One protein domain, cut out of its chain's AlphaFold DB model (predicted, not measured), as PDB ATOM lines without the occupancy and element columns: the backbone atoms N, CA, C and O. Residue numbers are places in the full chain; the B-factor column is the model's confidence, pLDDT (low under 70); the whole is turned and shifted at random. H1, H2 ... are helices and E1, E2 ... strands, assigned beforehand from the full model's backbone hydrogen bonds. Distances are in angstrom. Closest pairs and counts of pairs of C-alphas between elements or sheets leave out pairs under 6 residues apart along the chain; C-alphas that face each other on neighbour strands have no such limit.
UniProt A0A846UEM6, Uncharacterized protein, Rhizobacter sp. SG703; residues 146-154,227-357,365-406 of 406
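AT A GLANCE: This is residues 146 to 154, 227 to 357 and 365 to 406 of the 406 residues of an uncharacterized protein of Rhizobacter sp. SG703 (UniProt A0A846UEM6). What shape is this? An antiparallel sheet, E1 E2 E3 E4, has the long helix H4 packed on one face and H2 on the other, and beside its edge strand E4 sits a smaller, twisted antiparallel sheet, E5 E8 E6 E7, with H5 over one face. H6 and H7 pack on H4, while residues 281 to 286 and 352 to 357 stick out. What is printed? The compact printed part has 182 residues, mixed in class, with seven named helices and eight named strands, E1 H1 H2 H3 E2 E3 E4 H4 E5 H5 E6 E7 E8 H6 H7; its radius of gyration of the C-alphas is 16.6 A and its spans are 52 by 40 by 31 A.

IN THESE COORDINATES: Where are the strands? E1, residues 146 to 148, begins at C-alpha 146 (226.999, 203.381, 326.062); E2 is 248 to 253, 17.0 A, E3 256 to 263, 21.1 A, and E4 270 to 275, 13.7 A. E5 is 322 to 324, E8 373 to 375, E6 340 to 343 and E7 346 to 348. Where are the helices? H4 is 288 to 309, 32.2 A, H2 227 to 239, 18.0 A, and H6 378 to 390, 18.2 A. H1 is 151 to 154, H3 242 to 245, H5 328 to 335, and H7 398 to 405, ending at C-alpha 405 (245.215, 190.507, 319.472).

HOW THE PARTS SIT: How is the larger sheet built? E2 E3 E4 is a meander, each strand the antiparallel neighbour of the one before, with N 251 and O 259 at 2.9 A and N 260 and O 274 at 2.8 A; E1 pairs with E2 through N 147 and O 250, 3.0 A. Three layers, helices on both faces, hold H4 at a height over the sheet of 8.5 A and H2 at 9.1 A. H1 and H3 are close but not clearly touching, C-alphas Gly 151 and Asp 242 being closest at 6.0 A. And the smaller one? E5, H5, E6 is a split strand-helix-strand unit, two strands running the same way with E8 between them and a right-handed crossover. N 323 and O 374 are 2.8 A apart, as are N 340 and O 375, and N 348 and O 341 in the hairpin E6 and E7. What touches the hub, H4? Its residues 295 to 303 touch H6, closest C-alphas Ala 299 and Val 385, 5.5 A, at a steep tilt of 56 degrees; H7 is about perpendicular, 79 degrees, and H5 only just touches, with 3 pairs of C-alphas within 8 A. Every O i to N i+4 pair is within hydrogen-bond range in H2, H6 and H7, against 16 of 18 in H4 and 3 of 4 in H5.

THE WHOLE: Where is it cut? Residues 155 to 226 and 358 to 364 are not printed, with C-alpha gaps of 19.4 A and 14.9 A. Which links are long? E4 to H4 and H4 to E5, 12 residues each. Where is confidence low? The mean pLDDT of the printed part is 73.7, with 66 residues under 70, among them 278 to 291, 325 to 339 and 342 to 357.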
ATOM      1  N   VAL A 146     226.103 202.342 325.547       87.38
ATOM      2  CA  VAL A 146     226.999 203.381 326.062       87.38
ATOM      3  C   VAL A 146     227.130 204.486 325.028       87.38
ATOM      4  O   VAL A 146     227.560 204.249 323.901       87.38
ATOM      5  N   LEU A 147     226.746 205.702 325.408       87.94
ATOM      6  CA  LEU A 147     226.686 206.852 324.512       87.94
ATOM      7  C   LEU A 147     227.334 208.074 325.159       87.94
ATOM      8  O   LEU A 147     227.310 208.239 326.381       87.94
ATOM      9  N   ARG A 148     227.864 208.969 324.320       90.88
ATOM     10  CA  ARG A 148     228.279 210.305 324.755       90.88
ATOM     11  C   ARG A 148     227.060 211.151 325.103       90.88
ATOM     12  O   ARG A 148     226.002 211.056 324.466       90.88
ATOM     13  N   VAL A 149     227.221 212.005 326.105       90.81
ATOM     14  CA  VAL A 149     226.236 213.040 326.391       90.81
ATOM     15  C   VAL A 149     226.312 214.101 325.292       90.81
ATOM     16  O   VAL A 149     227.390 214.510 324.867       90.81
ATOM     17  N   SER A 150     225.154 214.541 324.814       91.69
ATOM     18  CA  SER A 150     224.996 215.589 323.804       91.69
ATOM     19  C   SER A 150     223.819 216.491 324.172       91.69
ATOM     20  O   SER A 150     223.059 216.175 325.091       91.69
ATOM     21  N   GLY A 151     223.633 217.602 323.452       86.88
ATOM     22  CA  GLY A 151     222.496 218.505 323.667       86.88
ATOM     23  C   GLY A 151     221.142 217.777 323.666       86.88
ATOM     24  O   GLY A 151     220.303 218.037 324.529       86.88
ATOM     25  N   ASP A 152     220.977 216.782 322.788       88.50
ATOM     26  CA  ASP A 152     219.724 216.034 322.613       88.50
ATOM     27  C   ASP A 152     219.378 215.119 323.797       88.50
ATOM     28  O   ASP A 152     218.206 214.869 324.079       88.50
ATOM     29  N   ASN A 153     220.386 214.600 324.505       86.19
ATOM     30  CA  ASN A 153     220.190 213.638 325.596       86.19
ATOM     31  C   ASN A 153     220.563 214.193 326.985       86.19
ATOM     32  O   ASN A 153     220.232 213.572 328.002       86.19
ATOM     33  N   LYS A 154     221.145 215.398 327.050       89.06
ATOM     34  CA  LYS A 154     221.523 216.106 328.284       89.06
ATOM     35  C   LYS A 154     220.376 216.171 329.293       89.06
ATOM     36  O   LYS A 154     220.579 215.886 330.474       89.06
ATOM     37  N   THR A 227     226.354 210.114 346.718       86.94
ATOM     38  CA  THR A 227     225.753 211.461 346.684       86.94
ATOM     39  C   THR A 227     226.733 212.493 346.125       86.94
ATOM     40  O   THR A 227     226.358 213.305 345.284       86.94
ATOM     41  N   THR A 228     227.994 212.444 346.565       86.75
ATOM     42  CA  THR A 228     229.042 213.379 346.127       86.75
ATOM     43  C   THR A 228     229.353 213.228 344.637       86.75
ATOM     44  O   THR A 228     229.431 214.226 343.925       86.75
ATOM     45  N   GLU A 229     229.506 211.992 344.160       86.69
ATOM     46  CA  GLU A 229     229.791 211.688 342.748       86.69
ATOM     47  C   GLU A 229     228.628 212.094 341.833       86.69
ATOM     48  O   GLU A 229     228.826 212.766 340.821       86.69
ATOM     49  N   ILE A 230     227.393 211.753 342.221       89.69
ATOM     50  CA  ILE A 230     226.187 212.105 341.461       89.69
ATOM     51  C   ILE A 230     226.023 213.630 341.382       89.69
ATOM     52  O   ILE A 230     225.730 214.156 340.309       89.69
ATOM     53  N   ASP A 231     226.231 214.355 342.488       91.31
ATOM     54  CA  ASP A 231     226.124 215.821 342.518       91.31
ATOM     55  C   ASP A 231     227.182 216.485 341.625       91.31
ATOM     56  O   ASP A 231     226.855 217.395 340.859       91.31
ATOM     57  N   LYS A 232     228.432 215.998 341.651       90.31
ATOM     58  CA  LYS A 232     229.498 216.474 340.753       90.31
ATOM     59  C   LYS A 232     229.141 216.260 339.284       90.31
ATOM     60  O   LYS A 232     229.188 217.219 338.516       90.31
ATOM     61  N   LEU A 233     228.739 215.045 338.911       93.00
ATOM     62  CA  LEU A 233     228.361 214.713 337.534       93.00
ATOM     63  C   LEU A 233     227.140 215.521 337.070       93.00
ATOM     64  O   LEU A 233     227.152 216.066 335.968       93.00
ATOM     65  N   SER A 234     226.113 215.666 337.917       93.81
ATOM     66  CA  SER A 234     224.919 216.463 337.594       93.81
ATOM     67  C   SER A 234     225.288 217.926 337.333       93.81
ATOM     68  O   SER A 234     224.911 218.487 336.300       93.81
ATOM     69  N   ARG A 235     226.083 218.543 338.219       92.81
ATOM     70  CA  ARG A 235     226.545 219.929 338.044       92.81
ATOM     71  C   ARG A 235     227.443 220.091 336.818       92.81
ATOM     72  O   ARG A 235     227.245 221.050 336.072       92.81
ATOM     73  N   GLY A 236     228.375 219.165 336.595       92.44
ATOM     74  CA  GLY A 236     229.289 219.172 335.449       92.44
ATOM     75  C   GLY A 236     228.552 219.119 334.112       92.44
ATOM     76  O   GLY A 236     228.767 219.968 333.245       92.44
ATOM     77  N   ILE A 237     227.583 218.210 333.976       94.44
ATOM     78  CA  ILE A 237     226.777 218.094 332.754       94.44
ATOM     79  C   ILE A 237     225.865 219.316 332.575       94.44
ATOM     80  O   ILE A 237     225.776 219.863 331.474       94.44
ATOM     81  N   LYS A 238     225.198 219.790 333.638       93.75
ATOM     82  CA  LYS A 238     224.330 220.983 333.571       93.75
ATOM     83  C   LYS A 238     225.108 222.229 333.150       93.75
ATOM     84  O   LYS A 238     224.635 222.954 332.274       93.75
ATOM     85  N   GLY A 239     226.288 222.434 333.738       91.31
ATOM     86  CA  GLY A 239     227.172 223.568 333.465       91.31
ATOM     87  C   GLY A 239     227.936 223.478 332.141       91.31
ATOM     88  O   GLY A 239     228.374 224.507 331.635       91.31
ATOM     89  N   SER A 240     228.073 222.282 331.567       91.94
ATOM     90  CA  SER A 240     228.754 222.069 330.288       91.94
ATOM     91  C   SER A 240     228.012 222.689 329.103       91.94
ATOM     92  O   SER A 240     226.785 222.572 328.990       91.94
ATOM     93  N   SER A 241     228.774 223.302 328.195       89.75
ATOM     94  CA  SER A 241     228.316 223.679 326.855       89.75
ATOM     95  C   SER A 241     228.349 222.465 325.925       89.75
ATOM     96  O   SER A 241     228.993 221.467 326.242       89.75
ATOM     97  N   ASP A 242     227.716 222.547 324.754       83.69
ATOM     98  CA  ASP A 242     227.704 221.431 323.794       83.69
ATOM     99  C   ASP A 242     229.116 220.963 323.402       83.69
ATOM    100  O   ASP A 242     229.334 219.772 323.195       83.69
ATOM    101  N   ALA A 243     230.094 221.877 323.396       82.75
ATOM    102  CA  ALA A 243     231.495 221.567 323.118       82.75
ATOM    103  C   ALA A 243     232.159 220.697 324.201       82.75
ATOM    104  O   ALA A 243     233.075 219.941 323.889       82.75
ATOM    105  N   THR A 244     231.719 220.783 325.461       86.88
ATOM    106  CA  THR A 244     232.306 220.023 326.578       86.88
ATOM    107  C   THR A 244     231.451 218.837 327.015       86.88
ATOM    108  O   THR A 244     231.913 218.018 327.805       86.88
ATOM    109  N   LEU A 245     230.227 218.688 326.490       88.50
ATOM    110  CA  LEU A 245     229.384 217.517 326.771       88.50
ATOM    111  C   LEU A 245     230.017 216.204 326.294       88.50
ATOM    112  O   LEU A 245     229.789 215.166 326.910       88.50
ATOM    113  N   GLY A 246     230.876 216.265 325.270       84.44
ATOM    114  CA  GLY A 246     231.625 215.114 324.763       84.44
ATOM    115  C   GLY A 246     232.565 214.451 325.779       84.44
ATOM    116  O   GLY A 246     233.038 213.353 325.493       84.44
ATOM    117  N   ASN A 247     232.795 215.078 326.940       89.88
ATOM    118  CA  ASN A 247     233.563 214.538 328.066       89.88
ATOM    119  C   ASN A 247     232.745 213.603 328.968       89.88
ATOM    120  O   ASN A 247     233.289 213.013 329.896       89.88
ATOM    121  N   TYR A 248     231.436 213.482 328.750       92.25
ATOM    122  CA  TYR A 248     230.570 212.661 329.589       92.25
ATOM    123  C   TYR A 248     230.000 211.496 328.796       92.25
ATOM    124  O   TYR A 248     229.569 211.644 327.651       92.25
ATOM    125  N   PHE A 249     229.933 210.344 329.450       92.88
ATOM    126  CA  PHE A 249     229.326 209.130 328.923       92.88
ATOM    127  C   PHE A 249     228.223 208.669 329.852       92.88
ATOM    128  O   PHE A 249     228.311 208.824 331.071       92.88
ATOM    129  N   TYR A 250     227.199 208.049 329.283       92.00
ATOM    130  CA  TYR A 250     226.194 207.346 330.059       92.00
ATOM    131  C   TYR A 250     225.946 205.957 329.480       92.00
ATOM    132  O   TYR A 250     225.973 205.758 328.267       92.00
ATOM    133  N   ALA A 251     225.711 205.002 330.373       88.75
ATOM    134  CA  ALA A 251     225.273 203.659 330.043       88.75
ATOM    135  C   ALA A 251     223.764 203.582 330.246       88.75
ATOM    136  O   ALA A 251     223.249 203.996 331.292       88.75
ATOM    137  N   SER A 252     223.061 203.040 329.258       82.75
ATOM    138  CA  SER A 252     221.624 202.830 329.307       82.75
ATOM    139  C   SER A 252     221.261 201.366 329.098       82.75
ATOM    140  O   SER A 252     221.856 200.690 328.272       82.75
ATOM    141  N   PHE A 253     220.258 200.890 329.827       75.94
ATOM    142  CA  PHE A 253     219.630 199.592 329.605       75.94
ATOM    143  C   PHE A 253     218.127 199.808 329.432       75.94
ATOM    144  O   PHE A 253     217.508 200.481 330.258       75.94
ATOM    145  N   ASN A 254     217.537 199.303 328.344       70.06
ATOM    146  CA  ASN A 254     216.108 199.466 328.031       70.06
ATOM    147  C   ASN A 254     215.604 200.923 328.120       70.06
ATOM    148  O   ASN A 254     214.511 201.192 328.620       70.06
ATOM    149  N   GLY A 255     216.413 201.894 327.687       68.19
ATOM    150  CA  GLY A 255     216.035 203.309 327.752       68.19
ATOM    151  C   GLY A 255     216.093 203.928 329.159       68.19
ATOM    152  O   GLY A 255     215.769 205.106 329.328       68.19
ATOM    153  N   VAL A 256     216.591 203.212 330.164       75.62
ATOM    154  CA  VAL A 256     216.882 203.743 331.505       75.62
ATOM    155  C   VAL A 256     218.376 204.033 331.604       75.62
ATOM    156  O   VAL A 256     219.181 203.238 331.131       75.62
ATOM    157  N   VAL A 257     218.759 205.195 332.135       83.75
ATOM    158  CA  VAL A 257     220.171 205.490 332.438       83.75
ATOM    159  C   VAL A 257     220.544 204.681 333.675       83.75
ATOM    160  O   VAL A 257     219.772 204.670 334.625       83.75
ATOM    161  N   GLU A 258     221.688 204.002 333.659       82.19
ATOM    162  CA  GLU A 258     222.124 203.069 334.717       82.19
ATOM    163  C   GLU A 258     223.529 203.398 335.250       82.19
ATOM    164  O   GLU A 258     223.880 203.064 336.388       82.19
ATOM    165  N   GLY A 259     224.325 204.127 334.462       87.62
ATOM    166  CA  GLY A 259     225.589 204.707 334.902       87.62
ATOM    167  C   GLY A 259     225.948 205.965 334.123       87.62
ATOM    168  O   GLY A 259     225.504 206.143 332.990       87.62
ATOM    169  N   VAL A 260     226.765 206.820 334.730       91.81
ATOM    170  CA  VAL A 260     227.322 208.030 334.120       91.81
ATOM    171  C   VAL A 260     228.783 208.155 334.530       91.81
ATOM    172  O   VAL A 260     229.111 207.942 335.698       91.81
ATOM    173  N   ALA A 261     229.644 208.508 333.584       91.94
ATOM    174  CA  ALA A 261     231.055 208.772 333.822       91.94
ATOM    175  C   ALA A 261     231.492 210.085 333.168       91.94
ATOM    176  O   ALA A 261     230.924 210.513 332.161       91.94
ATOM    177  N   GLU A 262     232.514 210.703 333.747       91.62
ATOM    178  CA  GLU A 262     233.267 211.806 333.158       91.62
ATOM    179  C   GLU A 262     234.654 211.311 332.751       91.62
ATOM    180  O   GLU A 262     235.275 210.522 333.467       91.62
ATOM    181  N   THR A 263     235.130 211.801 331.613       88.75
ATOM    182  CA  THR A 263     236.464 211.557 331.077       88.75
ATOM    183  C   THR A 263     237.126 212.864 330.646       88.75
ATOM    184  O   THR A 263     236.468 213.902 330.518       88.75
ATOM    185  N   ILE A 264     238.436 212.825 330.418       81.00
ATOM    186  CA  ILE A 264     239.155 213.897 329.732       81.00
ATOM    187  C   ILE A 264     239.182 213.541 328.244       81.00
ATOM    188  O   ILE A 264     239.491 212.416 327.869       81.00
ATOM    189  N   ALA A 265     238.817 214.493 327.384       71.88
ATOM    190  CA  ALA A 265     238.814 214.266 325.942       71.88
ATOM    191  C   ALA A 265     240.181 213.761 325.451       71.88
ATOM    192  O   ALA A 265     241.203 214.376 325.748       71.88
ATOM    193  N   GLY A 266     240.167 212.678 324.669       67.12
ATOM    194  CA  GLY A 266     241.372 212.091 324.075       67.12
ATOM    195  C   GLY A 266     242.202 211.231 325.029       67.12
ATOM    196  O   GLY A 266     243.340 210.925 324.711       67.12
ATOM    197  N   THR A 267     241.680 210.853 326.200       74.69
ATOM    198  CA  THR A 267     242.390 209.951 327.120       74.69
ATOM    199  C   THR A 267     241.465 208.853 327.644       74.69
ATOM    200  O   THR A 267     240.242 209.007 327.659       74.69
ATOM    201  N   ALA A 268     242.034 207.750 328.140       76.69
ATOM    202  CA  ALA A 268     241.294 206.755 328.922       76.69
ATOM    203  C   ALA A 268     241.169 207.132 330.412       76.69
ATOM    204  O   ALA A 268     240.963 206.263 331.264       76.69
ATOM    205  N   TYR A 269     241.280 208.424 330.746       82.06
ATOM    206  CA  TYR A 269     241.115 208.911 332.111       82.06
ATOM    207  C   TYR A 269     239.636 208.990 332.497       82.06
ATOM    208  O   TYR A 269     238.844 209.615 331.793       82.06
ATOM    209  N   VAL A 270     239.252 208.434 333.645       83.62
ATOM    210  CA  VAL A 270     237.886 208.495 334.186       83.62
ATOM    211  C   VAL A 270     237.912 209.175 335.561       83.62
ATOM    212  O   VAL A 270     238.335 208.566 336.540       83.62
ATOM    213  N   SER A 271     237.468 210.435 335.669       78.06
ATOM    214  CA  SER A 271     237.538 211.225 336.922       78.06
ATOM    215  C   SER A 271     236.419 210.950 337.909       78.06
ATOM    216  O   SER A 271     236.598 211.130 339.109       78.06
ATOM    217  N   ASN A 272     235.224 210.658 337.410       82.50
ATOM    218  CA  ASN A 272     234.028 210.508 338.224       82.50
ATOM    219  C   ASN A 272     233.156 209.449 337.563       82.50
ATOM    220  O   ASN A 272     232.945 209.473 336.350       82.50
ATOM    221  N   ILE A 273     232.626 208.525 338.358       85.50
ATOM    222  CA  ILE A 273     231.713 207.496 337.868       85.50
ATOM    223  C   ILE A 273     230.636 207.217 338.908       85.50
ATOM    224  O   ILE A 273     230.901 206.838 340.052       85.50
ATOM    225  N   ALA A 274     229.389 207.393 338.487       84.44
ATOM    226  CA  ALA A 274     228.216 207.082 339.276       84.44
ATOM    227  C   ALA A 274     227.411 205.979 338.600       84.44
ATOM    228  O   ALA A 274     227.256 205.925 337.383       84.44
ATOM    229  N   THR A 275     226.862 205.106 339.425       80.56
ATOM    230  CA  THR A 275     225.877 204.101 339.032       80.56
ATOM    231  C   THR A 275     224.680 204.232 339.947       80.56
ATOM    232  O   THR A 275     224.753 204.884 340.994       80.56
ATOM    233  N   HIS A 276     223.583 203.596 339.562       74.75
ATOM    234  CA  HIS A 276     222.338 203.710 340.293       74.75
ATOM    235  C   HIS A 276     222.483 203.392 341.807       74.75
ATOM    236  O   HIS A 276     222.811 202.255 342.174       74.75
ATOM    237  N   PRO A 277     222.171 204.342 342.721       70.31
ATOM    238  CA  PRO A 277     222.373 204.164 344.167       70.31
ATOM    239  C   PRO A 277     221.422 203.165 344.851       70.31
ATOM    240  O   PRO A 277     221.677 202.793 345.998       70.31
ATOM    241  N   TYR A 278     220.367 202.676 344.177       64.06
ATOM    242  CA  TYR A 278     219.415 201.693 344.729       64.06
ATOM    243  C   TYR A 278     220.098 200.415 345.237       64.06
ATOM    244  O   TYR A 278     219.595 199.743 346.128       64.06
ATOM    245  N   ASN A 279     221.286 200.104 344.721       56.47
ATOM    246  CA  ASN A 279     222.042 198.898 345.047       56.47
ATOM    247  C   ASN A 279     223.009 199.069 346.240       56.47
ATOM    248  O   ASN A 279     223.848 198.198 346.500       56.47
ATOM    249  N   ILE A 280     222.977 200.211 346.936       60.38
ATOM    250  CA  ILE A 280     223.836 200.475 348.102       60.38
ATOM    251  C   ILE A 280     223.198 199.953 349.402       60.38
ATOM    252  O   ILE A 280     223.930 199.505 350.283       60.38
ATOM    253  N   VAL A 281     221.863 199.905 349.489       48.53
ATOM    254  CA  VAL A 281     221.110 199.446 350.674       48.53
ATOM    255  C   VAL A 281     220.668 197.975 350.490       48.53
ATOM    256  O   VAL A 281     220.201 197.629 349.407       48.53
ATOM    257  N   PRO A 282     220.828 197.075 351.485       44.25
ATOM    258  CA  PRO A 282     220.384 195.672 351.385       44.25
ATOM    259  C   PRO A 282     218.843 195.547 351.472       44.25
ATOM    260  O   PRO A 282     218.234 196.387 352.137       44.25
ATOM    261  N   PRO A 283     218.185 194.530 350.860       36.28
ATOM    262  CA  PRO A 283     218.685 193.205 350.494       36.28
ATOM    263  C   PRO A 283     218.520 192.943 348.989       36.28
ATOM    264  O   PRO A 283     217.575 192.289 348.566       36.28
ATOM    265  N   ASN A 284     219.423 193.461 348.166       35.50
ATOM    266  CA  ASN A 284     219.517 193.001 346.785       35.50
ATOM    267  C   ASN A 284     220.767 192.150 346.667       35.50
ATOM    268  O   ASN A 284     221.855 192.609 347.031       35.50
ATOM    269  N   ASP A 285     220.578 190.917 346.194       30.91
ATOM    270  CA  ASP A 285     221.649 189.980 345.888       30.91
ATOM    271  C   ASP A 285     222.726 190.706 345.087       30.91
ATOM    272  O   ASP A 285     222.523 191.204 343.974       30.91
ATOM    273  N   GLY A 286     223.844 190.897 345.784       35.41
ATOM    274  CA  GLY A 286     224.901 191.805 345.403       35.41
ATOM    275  C   GLY A 286     225.550 191.415 344.081       35.41
ATOM    276  O   GLY A 286     225.427 190.302 343.586       35.41
ATOM    277  N   TYR A 287     226.342 192.347 343.563       35.88
ATOM    278  CA  TYR A 287     227.354 192.167 342.517       35.88
ATOM    279  C   TYR A 287     226.938 192.364 341.057       35.88
ATOM    280  O   TYR A 287     227.735 192.947 340.325       35.88
ATOM    281  N   LEU A 288     225.742 191.981 340.599       38.66
ATOM    282  CA  LEU A 288     225.525 191.895 339.141       38.66
ATOM    283  C   LEU A 288     225.126 193.216 338.448       38.66
ATOM    284  O   LEU A 288     225.640 193.511 337.372       38.66
ATOM    285  N   ARG A 289     224.271 194.055 339.051       46.59
ATOM    286  CA  ARG A 289     223.661 195.201 338.330       46.59
ATOM    287  C   ARG A 289     224.548 196.453 338.251       46.59
ATOM    288  O   ARG A 289     224.729 197.018 337.180       46.59
ATOM    289  N   VAL A 290     225.165 196.848 339.368       52.56
ATOM    290  CA  VAL A 290     226.079 198.015 339.441       52.56
ATOM    291  C   VAL A 290     227.356 197.791 338.641       52.56
ATOM    292  O   VAL A 290     227.885 198.711 338.023       52.56
ATOM    293  N   ALA A 291     227.855 196.555 338.654       63.69
ATOM    294  CA  ALA A 291     229.100 196.236 337.989       63.69
ATOM    295  C   ALA A 291     228.962 196.317 336.464       63.69
ATOM    296  O   ALA A 291     229.890 196.780 335.818       63.69
ATOM    297  N   GLY A 292     227.815 195.924 335.897       74.75
ATOM    298  CA  GLY A 292     227.593 195.934 334.449       74.75
ATOM    299  C   GLY A 292     227.710 197.327 333.825       74.75
ATOM    300  O   GLY A 292     228.539 197.529 332.939       74.75
ATOM    301  N   ALA A 293     226.954 198.309 334.329       79.38
ATOM    302  CA  ALA A 293     226.974 199.671 333.787       79.38
ATOM    303  C   ALA A 293     228.354 200.334 333.930       79.38
ATOM    304  O   ALA A 293     228.867 200.905 332.970       79.38
ATOM    305  N   ALA A 294     228.994 200.203 335.100       81.25
ATOM    306  CA  ALA A 294     230.329 200.754 335.325       81.25
ATOM    307  C   ALA A 294     231.394 200.100 334.428       81.25
ATOM    308  O   ALA A 294     232.195 200.804 333.820       81.25
ATOM    309  N   LYS A 295     231.374 198.765 334.295       81.19
ATOM    310  CA  LYS A 295     232.274 198.038 333.383       81.19
ATOM    311  C   LYS A 295     232.090 198.490 331.940       81.19
ATOM    312  O   LYS A 295     233.079 198.730 331.258       81.19
ATOM    313  N   SER A 296     230.836 198.619 331.505       85.88
ATOM    314  CA  SER A 296     230.497 199.027 330.138       85.88
ATOM    315  C   SER A 296     231.023 200.429 329.839       85.88
ATOM    316  O   SER A 296     231.643 200.631 328.800       85.88
ATOM    317  N   LEU A 297     230.844 201.380 330.767       88.31
ATOM    318  CA  LEU A 297     231.368 202.746 330.637       88.31
ATOM    319  C   LEU A 297     232.884 202.760 330.463       88.31
ATOM    320  O   LEU A 297     233.387 203.346 329.514       88.31
ATOM    321  N   ILE A 298     233.605 202.089 331.356       86.56
ATOM    322  CA  ILE A 298     235.072 202.128 331.377       86.56
ATOM    323  C   ILE A 298     235.649 201.437 330.154       86.56
ATOM    324  O   ILE A 298     236.522 201.994 329.500       86.56
ATOM    325  N   ALA A 299     235.128 200.256 329.813       87.25
ATOM    326  CA  ALA A 299     235.591 199.531 328.641       87.25
ATOM    327  C   ALA A 299     235.310 200.326 327.359       87.25
ATOM    328  O   ALA A 299     236.160 200.368 326.481       87.25
ATOM    329  N   THR A 300     234.163 201.011 327.271       88.25
ATOM    330  CA  THR A 300     233.858 201.881 326.123       88.25
ATOM    331  C   THR A 300     234.797 203.084 326.055       88.25
ATOM    332  O   THR A 300     235.256 203.416 324.971       88.25
ATOM    333  N   ILE A 301     235.114 203.726 327.184       86.94
ATOM    334  CA  ILE A 301     236.048 204.865 327.222       86.94
ATOM    335  C   ILE A 301     237.454 204.429 326.775       86.94
ATOM    336  O   ILE A 301     238.042 205.091 325.926       86.94
ATOM    337  N   MET A 302     237.947 203.283 327.258       85.69
ATOM    338  CA  MET A 302     239.224 202.700 326.812       85.69
ATOM    339  C   MET A 302     239.214 202.393 325.309       85.69
ATOM    340  O   MET A 302     240.144 202.740 324.588       85.69
ATOM    341  N   VAL A 303     238.139 201.771 324.822       85.94
ATOM    342  CA  VAL A 303     237.970 201.446 323.402       85.94
ATOM    343  C   VAL A 303     237.950 202.704 322.532       85.94
ATOM    344  O   VAL A 303     238.577 202.713 321.479       85.94
ATOM    345  N   GLN A 304     237.295 203.780 322.972       80.69
ATOM    346  CA  GLN A 304     237.234 205.013 322.189       80.69
ATOM    347  C   GLN A 304     238.578 205.719 322.039       80.69
ATOM    348  O   GLN A 304     238.768 206.388 321.029       80.69
ATOM    349  N   GLN A 305     239.501 205.578 322.991       75.94
ATOM    350  CA  GLN A 305     240.863 206.078 322.806       75.94
ATOM    351  C   GLN A 305     241.556 205.335 321.656       75.94
ATOM    352  O   GLN A 305     242.112 205.950 320.753       75.94
ATOM    353  N   VAL A 306     241.433 204.004 321.633       74.00
ATOM    354  CA  VAL A 306     241.990 203.171 320.558       74.00
ATOM    355  C   VAL A 306     241.342 203.504 319.211       74.00
ATOM    356  O   VAL A 306     242.030 203.617 318.205       74.00
ATOM    357  N   GLU A 307     240.023 203.690 319.170       75.56
ATOM    358  CA  GLU A 307     239.306 204.014 317.929       75.56
ATOM    359  C   GLU A 307     239.540 205.453 317.446       75.56
ATOM    360  O   GLU A 307     239.454 205.702 316.245       75.56
ATOM    361  N   GLY A 308     239.802 206.395 318.355       65.62
ATOM    362  CA  GLY A 308     240.003 207.809 318.039       65.62
ATOM    363  C   GLY A 308     241.423 208.148 317.588       65.62
ATOM    364  O   GLY A 308     241.576 208.938 316.663       65.62
ATOM    365  N   ASP A 309     242.433 207.531 318.205       58.41
ATOM    366  CA  ASP A 309     243.832 207.942 318.041       58.41
ATOM    367  C   ASP A 309     244.664 206.937 317.218       58.41
ATOM    368  O   ASP A 309     245.591 207.333 316.512       58.41
ATOM    369  N   ALA A 310     244.312 205.642 317.208       51.84
ATOM    370  CA  ALA A 310     245.094 204.624 316.490       51.84
ATOM    371  C   ALA A 310     244.821 204.563 314.971       51.84
ATOM    372  O   ALA A 310     245.500 203.825 314.253       51.84
ATOM    373  N   LEU A 311     243.808 205.277 314.464       49.16
ATOM    374  CA  LEU A 311     243.451 205.250 313.037       49.16
ATOM    375  C   LEU A 311     244.346 206.142 312.169       49.16
ATOM    376  O   LEU A 311     244.561 205.805 311.003       49.16
ATOM    377  N   ASP A 312     244.884 207.224 312.734       54.56
ATOM    378  CA  ASP A 312     245.574 208.268 311.970       54.56
ATOM    379  C   ASP A 312     247.039 208.495 312.396       54.56
ATOM    380  O   ASP A 312     247.767 209.186 311.677       54.56
ATOM    381  N   ASP A 313     247.501 207.893 313.502       58.62
ATOM    382  CA  ASP A 313     248.856 208.096 314.031       58.62
ATOM    383  C   ASP A 313     249.663 206.780 314.159       58.62
ATOM    384  O   ASP A 313     249.369 205.948 315.022       58.62
ATOM    385  N   PRO A 314     250.694 206.552 313.318       57.69
ATOM    386  CA  PRO A 314     251.585 205.396 313.441       57.69
ATOM    387  C   PRO A 314     252.492 205.441 314.684       57.69
ATOM    388  O   PRO A 314     253.073 204.407 315.017       57.69
ATOM    389  N   ASP A 315     252.600 206.591 315.357       62.91
ATOM    390  CA  ASP A 315     253.345 206.781 316.605       62.91
ATOM    391  C   ASP A 315     252.416 206.781 317.845       62.91
ATOM    392  O   ASP A 315     252.844 207.179 318.929       62.91
ATOM    393  N   PHE A 316     251.157 206.325 317.712       63.91
ATOM    394  CA  PHE A 316     250.196 206.244 318.819       63.91
ATOM    395  C   PHE A 316     250.767 205.472 320.020       63.91
ATOM    396  O   PHE A 316     250.970 204.255 319.972       63.91
ATOM    397  N   GLU A 317     250.976 206.189 321.122       67.75
ATOM    398  CA  GLU A 317     251.318 205.625 322.422       67.75
ATOM    399  C   GLU A 317     250.042 205.540 323.266       67.75
ATOM    400  O   GLU A 317     249.369 206.541 323.520       67.75
ATOM    401  N   TYR A 318     249.679 204.324 323.675       69.31
ATOM    402  CA  TYR A 318     248.491 204.087 324.483       69.31
ATOM    403  C   TYR A 318     248.672 204.693 325.880       69.31
ATOM    404  O   TYR A 318     249.469 204.199 326.678       69.31
ATOM    405  N   ASP A 319     247.920 205.755 326.182       73.69
ATOM    406  CA  ASP A 319     247.888 206.329 327.531       73.69
ATOM    407  C   ASP A 319     247.252 205.327 328.504       73.69
ATOM    408  O   ASP A 319     246.131 204.859 328.291       73.69
ATOM    409  N   GLU A 320     247.974 204.982 329.570       78.81
ATOM    410  CA  GLU A 320     247.508 204.008 330.553       78.81
ATOM    411  C   GLU A 320     246.217 204.507 331.225       78.81
ATOM    412  O   GLU A 320     246.217 205.583 331.832       78.81
ATOM    413  N   PRO A 321     245.110 203.733 331.188       75.56
ATOM    414  CA  PRO A 321     243.846 204.156 331.758       75.56
ATOM    415  C   PRO A 321     243.995 204.486 333.233       75.56
ATOM    416  O   PRO A 321     244.304 203.622 334.061       75.56
ATOM    417  N   GLU A 322     243.720 205.739 333.565       79.00
ATOM    418  CA  GLU A 322     243.695 206.216 334.933       79.00
ATOM    419  C   GLU A 322     242.254 206.465 335.371       79.00
ATOM    420  O   GLU A 322     241.387 206.908 334.624       79.00
ATOM    421  N   LEU A 323     241.980 206.158 336.625       74.12
ATOM    422  CA  LEU A 323     240.659 206.243 337.194       74.12
ATOM    423  C   LEU A 323     240.740 206.885 338.569       74.12
ATOM    424  O   LEU A 323     241.437 206.406 339.466       74.12
ATOM    425  N   TYR A 324     239.915 207.900 338.768       74.56
ATOM    426  CA  TYR A 324     239.635 208.489 340.062       74.56
ATOM    427  C   TYR A 324     238.195 208.157 340.463       74.56
ATOM    428  O   TYR A 324     237.249 208.365 339.709       74.56
ATOM    429  N   ALA A 325     238.011 207.590 341.656       67.38
ATOM    430  CA  ALA A 325     236.676 207.314 342.181       67.38
ATOM    431  C   ALA A 325     236.650 207.460 343.702       67.38
ATOM    432  O   ALA A 325     237.432 206.819 344.413       67.38
ATOM    433  N   LEU A 326     235.705 208.238 344.230       61.94
ATOM    434  CA  LEU A 326     235.487 208.348 345.678       61.94
ATOM    435  C   LEU A 326     234.620 207.203 346.224       61.94
ATOM    436  O   LEU A 326     234.608 206.946 347.428       61.94
ATOM    437  N   ASN A 327     233.903 206.482 345.356       62.72
ATOM    438  CA  ASN A 327     233.016 205.393 345.756       62.72
ATOM    439  C   ASN A 327     233.760 204.050 345.897       62.72
ATOM    440  O   ASN A 327     234.151 203.416 344.917       62.72
ATOM    441  N   ASN A 328     233.866 203.553 347.133       58.19
ATOM    442  CA  ASN A 328     234.550 202.297 347.456       58.19
ATOM    443  C   ASN A 328     233.946 201.038 346.798       58.19
ATOM    444  O   ASN A 328     234.686 200.081 346.580       58.19
ATOM    445  N   LYS A 329     232.643 200.993 346.462       60.16
ATOM    446  CA  LYS A 329     232.083 199.852 345.696       60.16
ATOM    447  C   LYS A 329     232.608 199.834 344.268       60.16
ATOM    448  O   LYS A 329     232.813 198.770 343.695       60.16
ATOM    449  N   VAL A 330     232.828 201.017 343.715       59.75
ATOM    450  CA  VAL A 330     233.378 201.175 342.381       59.75
ATOM    451  C   VAL A 330     234.854 200.751 342.421       59.75
ATOM    452  O   VAL A 330     235.227 199.864 341.663       59.75
ATOM    453  N   LYS A 331     235.620 201.168 343.449       62.88
ATOM    454  CA  LYS A 331     236.975 200.636 343.741       62.88
ATOM    455  C   LYS A 331     237.061 199.100 343.785       62.88
ATOM    456  O   LYS A 331     238.004 198.525 343.255       62.88
ATOM    457  N   GLN A 332     236.059 198.423 344.353       60.84
ATOM    458  CA  GLN A 332     236.025 196.952 344.421       60.84
ATOM    459  C   GLN A 332     235.855 196.263 343.065       60.84
ATOM    460  O   GLN A 332     236.334 195.141 342.902       60.84
ATOM    461  N   ILE A 333     235.174 196.895 342.103       59.00
ATOM    462  CA  ILE A 333     235.098 196.375 340.732       59.00
ATOM    463  C   ILE A 333     236.524 196.313 340.176       59.00
ATOM    464  O   ILE A 333     236.922 195.296 339.631       59.00
ATOM    465  N   TYR A 334     237.323 197.346 340.415       62.41
ATOM    466  CA  TYR A 334     238.646 197.535 339.821       62.41
ATOM    467  C   TYR A 334     239.726 196.621 340.382       62.41
ATOM    468  O   TYR A 334     240.536 196.102 339.613       62.41
ATOM    469  N   ASP A 335     239.646 196.312 341.679       56.53
ATOM    470  CA  ASP A 335     240.465 195.278 342.325       56.53
ATOM    471  C   ASP A 335     240.375 193.924 341.595       56.53
ATOM    472  O   ASP A 335     241.320 193.138 341.597       56.53
ATOM    473  N   HIS A 336     239.219 193.621 340.995       59.12
ATOM    474  CA  HIS A 336     238.977 192.357 340.300       59.12
ATOM    475  C   HIS A 336     239.540 192.336 338.866       59.12
ATOM    476  O   HIS A 336     239.576 191.271 338.248       59.12
ATOM    477  N   PHE A 337     239.966 193.486 338.335       60.22
ATOM    478  CA  PHE A 337     240.329 193.643 336.924       60.22
ATOM    479  C   PHE A 337     241.735 194.199 336.673       60.22
ATOM    480  O   PHE A 337     242.062 194.437 335.522       60.22
ATOM    481  N   GLY A 338     242.577 194.344 337.701       61.81
ATOM    482  CA  GLY A 338     244.007 194.636 337.514       61.81
ATOM    483  C   GLY A 338     244.393 196.115 337.555       61.81
ATOM    484  O   GLY A 338     245.534 196.445 337.256       61.81
ATOM    485  N   PHE A 339     243.485 197.005 337.970       69.88
ATOM    486  CA  PHE A 339     243.879 198.361 338.360       69.88
ATOM    487  C   PHE A 339     244.872 198.298 339.530       69.88
ATOM    488  O   PHE A 339     244.748 197.424 340.389       69.88
ATOM    489  N   LYS A 340     245.831 199.225 339.569       72.56
ATOM    490  CA  LYS A 340     246.876 199.374 340.594       72.56
ATOM    491  C   LYS A 340     246.857 200.804 341.125       72.56
ATOM    492  O   LYS A 340     246.577 201.723 340.367       72.56
ATOM    493  N   VAL A 341     247.131 201.025 342.409       70.75
ATOM    494  CA  VAL A 341     247.349 202.398 342.910       70.75
ATOM    495  C   VAL A 341     248.796 202.809 342.680       70.75
ATOM    496  O   VAL A 341     249.702 202.006 342.899       70.75
ATOM    497  N   ASP A 342     249.017 204.070 342.318       66.31
ATOM    498  CA  ASP A 342     250.356 204.660 342.299       66.31
ATOM    499  C   ASP A 342     250.857 204.816 343.742       66.31
ATOM    500  O   ASP A 342     250.453 205.721 344.476       66.31
ATOM    501  N   GLY A 343     251.699 203.879 344.181       63.75
ATOM    502  CA  GLY A 343     252.383 203.945 345.468       63.75
ATOM    503  C   GLY A 343     253.687 204.733 345.380       63.75
ATOM    504  O   GLY A 343     254.160 205.104 344.305       63.75
ATOM    505  N   VAL A 344     254.321 204.955 346.534       61.81
ATOM    506  CA  VAL A 344     255.558 205.759 346.638       61.81
ATOM    507  C   VAL A 344     256.718 205.158 345.827       61.81
ATOM    508  O   VAL A 344     257.607 205.885 345.393       61.81
ATOM    509  N   ASN A 345     256.698 203.843 345.587       62.88
ATOM    510  CA  ASN A 345     257.737 203.106 344.857       62.88
ATOM    511  C   ASN A 345     257.243 202.527 343.514       62.88
ATOM    512  O   ASN A 345     257.799 201.538 343.039       62.88
ATOM    513  N   GLY A 346     256.201 203.119 342.921       63.75
ATOM    514  CA  GLY A 346     255.576 202.663 341.672       63.75
ATOM    515  C   GLY A 346     254.199 202.019 341.884       63.75
ATOM    516  O   GLY A 346     253.685 202.040 343.004       63.75
ATOM    517  N   PRO A 347     253.582 201.454 340.830       67.19
ATOM    518  CA  PRO A 347     252.261 200.836 340.918       67.19
ATOM    519  C   PRO A 347     252.256 199.670 341.913       67.19
ATOM    520  O   PRO A 347     253.005 198.701 341.768       67.19
ATOM    521  N   VAL A 348     251.412 199.754 342.936       66.25
ATOM    522  CA  VAL A 348     251.285 198.747 343.994       66.25
ATOM    523  C   VAL A 348     250.017 197.955 343.746       66.25
ATOM    524  O   VAL A 348     248.960 198.557 343.627       66.25
ATOM    525  N   ASP A 349     250.102 196.624 343.715       66.94
ATOM    526  CA  ASP A 349     248.929 195.743 343.669       66.94
ATOM    527  C   ASP A 349     248.152 195.780 344.987       66.94
ATOM    528  O   ASP A 349     248.719 195.976 346.070       66.94
ATOM    529  N   ARG A 350     246.846 195.480 344.935       60.62
ATOM    530  CA  ARG A 350     246.084 195.281 346.168       60.62
ATOM    531  C   ARG A 350     246.747 194.148 346.944       60.62
ATOM    532  O   ARG A 350     246.853 193.040 346.411       60.62
ATOM    533  N   PRO A 351     247.139 194.367 348.214       57.38
ATOM    534  CA  PRO A 351     247.633 193.281 349.034       57.38
ATOM    535  C   PRO A 351     246.564 192.195 349.034       57.38
ATOM    536  O   PRO A 351     245.433 192.439 349.468       57.38
ATOM    537  N   ARG A 352     246.901 191.003 348.525       54.53
ATOM    538  CA  ARG A 352     246.074 189.811 348.713       54.53
ATOM    539  C   ARG A 352     246.041 189.605 350.216       54.53
ATOM    540  O   ARG A 352     247.028 189.149 350.787       54.53
ATOM    541  N   GLY A 353     244.986 190.107 350.860       45.50
ATOM    542  CA  GLY A 353     244.948 190.218 352.310       45.50
ATOM    543  C   GLY A 353     245.321 188.872 352.926       45.50
ATOM    544  O   GLY A 353     244.900 187.839 352.392       45.50
ATOM    545  N   PRO A 354     246.117 188.841 354.010       40.81
ATOM    546  CA  PRO A 354     246.303 187.594 354.733       40.81
ATOM    547  C   PRO A 354     244.915 187.030 355.063       40.81
ATOM    548  O   PRO A 354     243.979 187.805 355.308       40.81
ATOM    549  N   LYS A 355     244.770 185.693 355.044       43.00
ATOM    550  CA  LYS A 355     243.588 185.027 355.618       43.00
ATOM    551  C   LYS A 355     243.273 185.736 356.929       43.00
ATOM    552  O   LYS A 355     244.200 185.949 357.704       43.00
ATOM    553  N   PHE A 356     242.017 186.146 357.106       39.66
ATOM    554  CA  PHE A 356     241.559 186.872 358.285       39.66
ATOM    555  C   PHE A 356     242.143 186.211 359.538       39.66
ATOM    556  O   PHE A 356     241.782 185.086 359.872       39.66
ATOM    557  N   ASP A 357     243.127 186.869 360.150       44.53
ATOM    558  CA  ASP A 357     243.757 186.399 361.373       44.53
ATOM    559  C   ASP A 357     242.936 186.989 362.508       44.53
ATOM    560  O   ASP A 357     243.039 188.180 362.801       44.53
ATOM    561  N   LYS A 365     245.860 199.492 357.304       56.31
ATOM    562  CA  LYS A 365     245.547 200.269 356.101       56.31
ATOM    563  C   LYS A 365     246.831 200.426 355.289       56.31
ATOM    564  O   LYS A 365     247.752 201.114 355.715       56.31
ATOM    565  N   THR A 366     246.888 199.770 354.140       60.47
ATOM    566  CA  THR A 366     247.986 199.895 353.175       60.47
ATOM    567  C   THR A 366     247.839 201.159 352.328       60.47
ATOM    568  O   THR A 366     246.770 201.772 352.341       60.47
ATOM    569  N   GLU A 367     248.875 201.527 351.565       61.47
ATOM    570  CA  GLU A 367     248.845 202.639 350.589       61.47
ATOM    571  C   GLU A 367     247.615 202.558 349.665       61.47
ATOM    572  O   GLU A 367     246.956 203.561 349.408       61.47
ATOM    573  N   TRP A 368     247.186 201.336 349.329       62.25
ATOM    574  CA  TRP A 368     245.932 201.030 348.629       62.25
ATOM    575  C   TRP A 368     244.680 201.730 349.192       62.25
ATOM    576  O   TRP A 368     243.766 202.084 348.456       62.25
ATOM    577  N   HIS A 369     244.607 201.933 350.509       59.94
ATOM    578  CA  HIS A 369     243.453 202.552 351.170       59.94
ATOM    579  C   HIS A 369     243.521 204.084 351.200       59.94
ATOM    580  O   HIS A 369     242.554 204.719 351.621       59.94
ATOM    581  N   GLN A 370     244.664 204.664 350.834       61.06
ATOM    582  CA  GLN A 370     244.952 206.093 350.969       61.06
ATOM    583  C   GLN A 370     244.991 206.808 349.616       61.06
ATOM    584  O   GLN A 370     244.726 208.007 349.562       61.06
ATOM    585  N   VAL A 371     245.265 206.082 348.529       65.44
ATOM    586  CA  VAL A 371     245.360 206.655 347.183       65.44
ATOM    587  C   VAL A 371     243.975 206.711 346.510       65.44
ATOM    588  O   VAL A 371     243.146 205.794 346.601       65.44
ATOM    589  N   GLY A 372     243.680 207.864 345.904       62.00
ATOM    590  CA  GLY A 372     242.405 208.159 345.240       62.00
ATOM    591  C   GLY A 372     242.355 207.749 343.768       62.00
ATOM    592  O   GLY A 372     241.268 207.435 343.284       62.00
ATOM    593  N   SER A 373     243.509 207.734 343.100       71.00
ATOM    594  CA  SER A 373     243.687 207.364 341.696       71.00
ATOM    595  C   SER A 373     244.232 205.944 341.546       71.00
ATOM    596  O   SER A 373     245.001 205.460 342.376       71.00
ATOM    597  N   MET A 374     243.818 205.262 340.486       75.69
ATOM    598  CA  MET A 374     244.309 203.942 340.107       75.69
ATOM    599  C   MET A 374     244.621 203.928 338.618       75.69
ATOM    600  O   MET A 374     243.871 204.513 337.843       75.69
ATOM    601  N   LYS A 375     245.680 203.228 338.225       78.31
ATOM    602  CA  LYS A 375     246.104 203.057 336.836       78.31
ATOM    603  C   LYS A 375     246.041 201.605 336.412       78.31
ATOM    604  O   LYS A 375     246.110 200.699 337.243       78.31
ATOM    605  N   MET A 376     245.900 201.385 335.121       78.62
ATOM    606  CA  MET A 376     245.877 200.065 334.518       78.62
ATOM    607  C   MET A 376     246.920 200.015 333.411       78.62
ATOM    608  O   MET A 376     246.928 200.883 332.547       78.62
ATOM    609  N   SER A 377     247.771 198.986 333.422       79.06
ATOM    610  CA  SER A 377     248.689 198.769 332.303       79.06
ATOM    611  C   SER A 377     247.903 198.461 331.030       79.06
ATOM    612  O   SER A 377     246.798 197.913 331.097       79.06
ATOM    613  N   GLU A 378     248.473 198.736 329.859       83.00
ATOM    614  CA  GLU A 378     247.829 198.380 328.590       83.00
ATOM    615  C   GLU A 378     247.466 196.884 328.516       83.00
ATOM    616  O   GLU A 378     246.362 196.520 328.109       83.00
ATOM    617  N   ALA A 379     248.362 196.006 328.978       82.00
ATOM    618  CA  ALA A 379     248.124 194.564 328.997       82.00
ATOM    619  C   ALA A 379     246.903 194.189 329.858       82.00
ATOM    620  O   ALA A 379     246.064 193.385 329.440       82.00
ATOM    621  N   ASP A 380     246.768 194.800 331.037       80.12
ATOM    622  CA  ASP A 380     245.616 194.591 331.918       80.12
ATOM    623  C   ASP A 380     244.332 195.192 331.318       80.12
ATOM    624  O   ASP A 380     243.262 194.582 331.415       80.12
ATOM    625  N   ALA A 381     244.433 196.325 330.613       83.00
ATOM    626  CA  ALA A 381     243.313 196.944 329.902       83.00
ATOM    627  C   ALA A 381     242.779 196.043 328.784       83.00
ATOM    628  O   ALA A 381     241.566 195.839 328.681       83.00
ATOM    629  N   ARG A 382     243.664 195.404 328.011       85.12
ATOM    630  CA  ARG A 382     243.270 194.416 326.992       85.12
ATOM    631  C   ARG A 382     242.549 193.219 327.613       85.12
ATOM    632  O   ARG A 382     241.516 192.785 327.096       85.12
ATOM    633  N   ILE A 383     243.040 192.697 328.743       84.12
ATOM    634  CA  ILE A 383     242.377 191.602 329.480       84.12
ATOM    635  C   ILE A 383     240.989 192.037 329.962       84.12
ATOM    636  O   ILE A 383     240.017 191.285 329.821       84.12
ATOM    637  N   PHE A 384     240.883 193.247 330.513       84.00
ATOM    638  CA  PHE A 384     239.621 193.807 330.976       84.00
ATOM    639  C   PHE A 384     238.606 193.932 329.836       84.00
ATOM    640  O   PHE A 384     237.512 193.371 329.939       84.00
ATOM    641  N   VAL A 385     238.975 194.587 328.733       86.50
ATOM    642  CA  VAL A 385     238.100 194.793 327.569       86.50
ATOM    643  C   VAL A 385     237.665 193.454 326.966       86.50
ATOM    644  O   VAL A 385     236.469 193.260 326.737       86.50
ATOM    645  N   ARG A 386     238.580 192.482 326.809       86.50
ATOM    646  CA  ARG A 386     238.246 191.111 326.363       86.50
ATOM    647  C   ARG A 386     237.184 190.470 327.256       86.50
ATOM    648  O   ARG A 386     236.226 189.894 326.746       86.50
ATOM    649  N   LYS A 387     237.332 190.572 328.579       83.00
ATOM    650  CA  LYS A 387     236.391 189.972 329.537       83.00
ATOM    651  C   LYS A 387     235.029 190.666 329.516       83.00
ATOM    652  O   LYS A 387     234.009 189.989 329.490       83.00
ATOM    653  N   VAL A 388     235.001 191.998 329.474       81.19
ATOM    654  CA  VAL A 388     233.751 192.775 329.405       81.19
ATOM    655  C   VAL A 388     233.000 192.502 328.095       81.19
ATOM    656  O   VAL A 388     231.778 192.345 328.117       81.19
ATOM    657  N   ALA A 389     233.712 192.374 326.973       82.69
ATOM    658  CA  ALA A 389     233.124 191.998 325.688       82.69
ATOM    659  C   ALA A 389     232.615 190.547 325.669       82.69
ATOM    660  O   ALA A 389     231.507 190.299 325.200       82.69
ATOM    661  N   ALA A 390     233.382 189.597 326.217       79.25
ATOM    662  CA  ALA A 390     232.980 188.189 326.311       79.25
ATOM    663  C   ALA A 390     231.728 187.990 327.178       79.25
ATOM    664  O   ALA A 390     230.888 187.146 326.868       79.25
ATOM    665  N   ASP A 391     231.581 188.802 328.226       71.88
ATOM    666  CA  ASP A 391     230.381 188.837 329.062       71.88
ATOM    667  C   ASP A 391     229.178 189.496 328.343       71.88
ATOM    668  O   ASP A 391     228.069 189.447 328.862       71.88
ATOM    669  N   GLY A 392     229.358 190.094 327.157       71.00
ATOM    670  CA  GLY A 392     228.287 190.684 326.341       71.00
ATOM    671  C   GLY A 392     227.943 192.144 326.661       71.00
ATOM    672  O   GLY A 392     226.958 192.670 326.143       71.00
ATOM    673  N   TYR A 393     228.742 192.816 327.496       73.56
ATOM    674  CA  TYR A 393     228.467 194.190 327.934       73.56
ATOM    675  C   TYR A 393     228.782 195.257 326.877       73.56
ATOM    676  O   TYR A 393     228.152 196.311 326.880       73.56
ATOM    677  N   ILE A 394     229.733 194.993 325.977       78.69
ATOM    678  CA  ILE A 394     230.115 195.892 324.876       78.69
ATOM    679  C   ILE A 394     230.237 195.115 323.564       78.69
ATOM    680  O   ILE A 394     230.380 193.894 323.557       78.69
ATOM    681  N   THR A 395     230.183 195.827 322.441       79.25
ATOM    682  CA  THR A 395     230.504 195.284 321.112       79.25
ATOM    683  C   THR A 395     231.843 195.859 320.666       79.25
ATOM    684  O   THR A 395     232.083 197.045 320.862       79.25
ATOM    685  N   LEU A 396     232.710 195.020 320.103       81.75
ATOM    686  CA  LEU A 396     234.038 195.424 319.646       81.75
ATOM    687  C   LEU A 396     234.013 195.695 318.142       81.75
ATOM    688  O   LEU A 396     233.434 194.915 317.382       81.75
ATOM    689  N   SER A 397     234.665 196.770 317.713       82.94
ATOM    690  CA  SER A 397     234.974 196.992 316.301       82.94
ATOM    691  C   SER A 397     236.099 196.053 315.828       82.94
ATOM    692  O   SER A 397     236.843 195.491 316.649       82.94
ATOM    693  N   PRO A 398     236.256 195.841 314.507       82.31
ATOM    694  CA  PRO A 398     237.402 195.116 313.955       82.31
ATOM    695  C   PRO A 398     238.756 195.703 314.384       82.31
ATOM    696  O   PRO A 398     239.722 194.965 314.572       82.31
ATOM    697  N   GLU A 399     238.832 197.020 314.553       78.12
ATOM    698  CA  GLU A 399     240.019 197.777 314.965       78.12
ATOM    699  C   GLU A 399     240.419 197.414 316.391       78.12
ATOM    700  O   GLU A 399     241.543 196.982 316.642       78.12
ATOM    701  N   VAL A 400     239.460 197.494 317.310       82.44
ATOM    702  CA  VAL A 400     239.658 197.111 318.708       82.44
ATOM    703  C   VAL A 400     239.996 195.631 318.808       82.44
ATOM    704  O   VAL A 400     240.856 195.253 319.592       82.44
ATOM    705  N   SER A 401     239.375 194.785 317.985       84.44
ATOM    706  CA  SER A 401     239.696 193.352 317.946       84.44
ATOM    707  C   SER A 401     241.164 193.113 317.562       84.44
ATOM    708  O   SER A 401     241.837 192.306 318.198       84.44
ATOM    709  N   ARG A 402     241.693 193.871 316.589       81.75
ATOM    710  CA  ARG A 402     243.118 193.840 316.213       81.75
ATOM    711  C   ARG A 402     244.025 194.350 317.330       81.75
ATOM    712  O   ARG A 402     245.033 193.708 317.603       81.75
ATOM    713  N   TRP A 403     243.669 195.460 317.983       83.19
ATOM    714  CA  TRP A 403     244.407 195.960 319.152       83.19
ATOM    715  C   TRP A 403     244.440 194.920 320.267       83.19
ATOM    716  O   TRP A 403     245.483 194.695 320.858       83.19
ATOM    717  N   LEU A 404     243.334 194.224 320.523       84.00
ATOM    718  CA  LEU A 404     243.310 193.187 321.544       84.00
ATOM    719  C   LEU A 404     244.266 192.035 321.226       84.00
ATOM    720  O   LEU A 404     244.817 191.489 322.180       84.00
ATOM    721  N   ASP A 405     244.426 191.657 319.952       82.69
ATOM    722  CA  ASP A 405     245.215 190.507 319.472       82.69
ATOM    723  C   ASP A 405     246.705 190.783 319.210       82.69
ATOM    724  O   ASP A 405     247.469 189.824 319.060       82.69
ATOM    725  N   ALA A 406     247.109 192.054 319.153       75.81
ATOM    726  CA  ALA A 406     248.517 192.457 319.168       75.81
ATOM    727  C   ALA A 406     249.175 192.141 320.523       75.81
ATOM    728  O   ALA A 406     250.421 192.060 320.549       75.81
TER     729      ALA A 406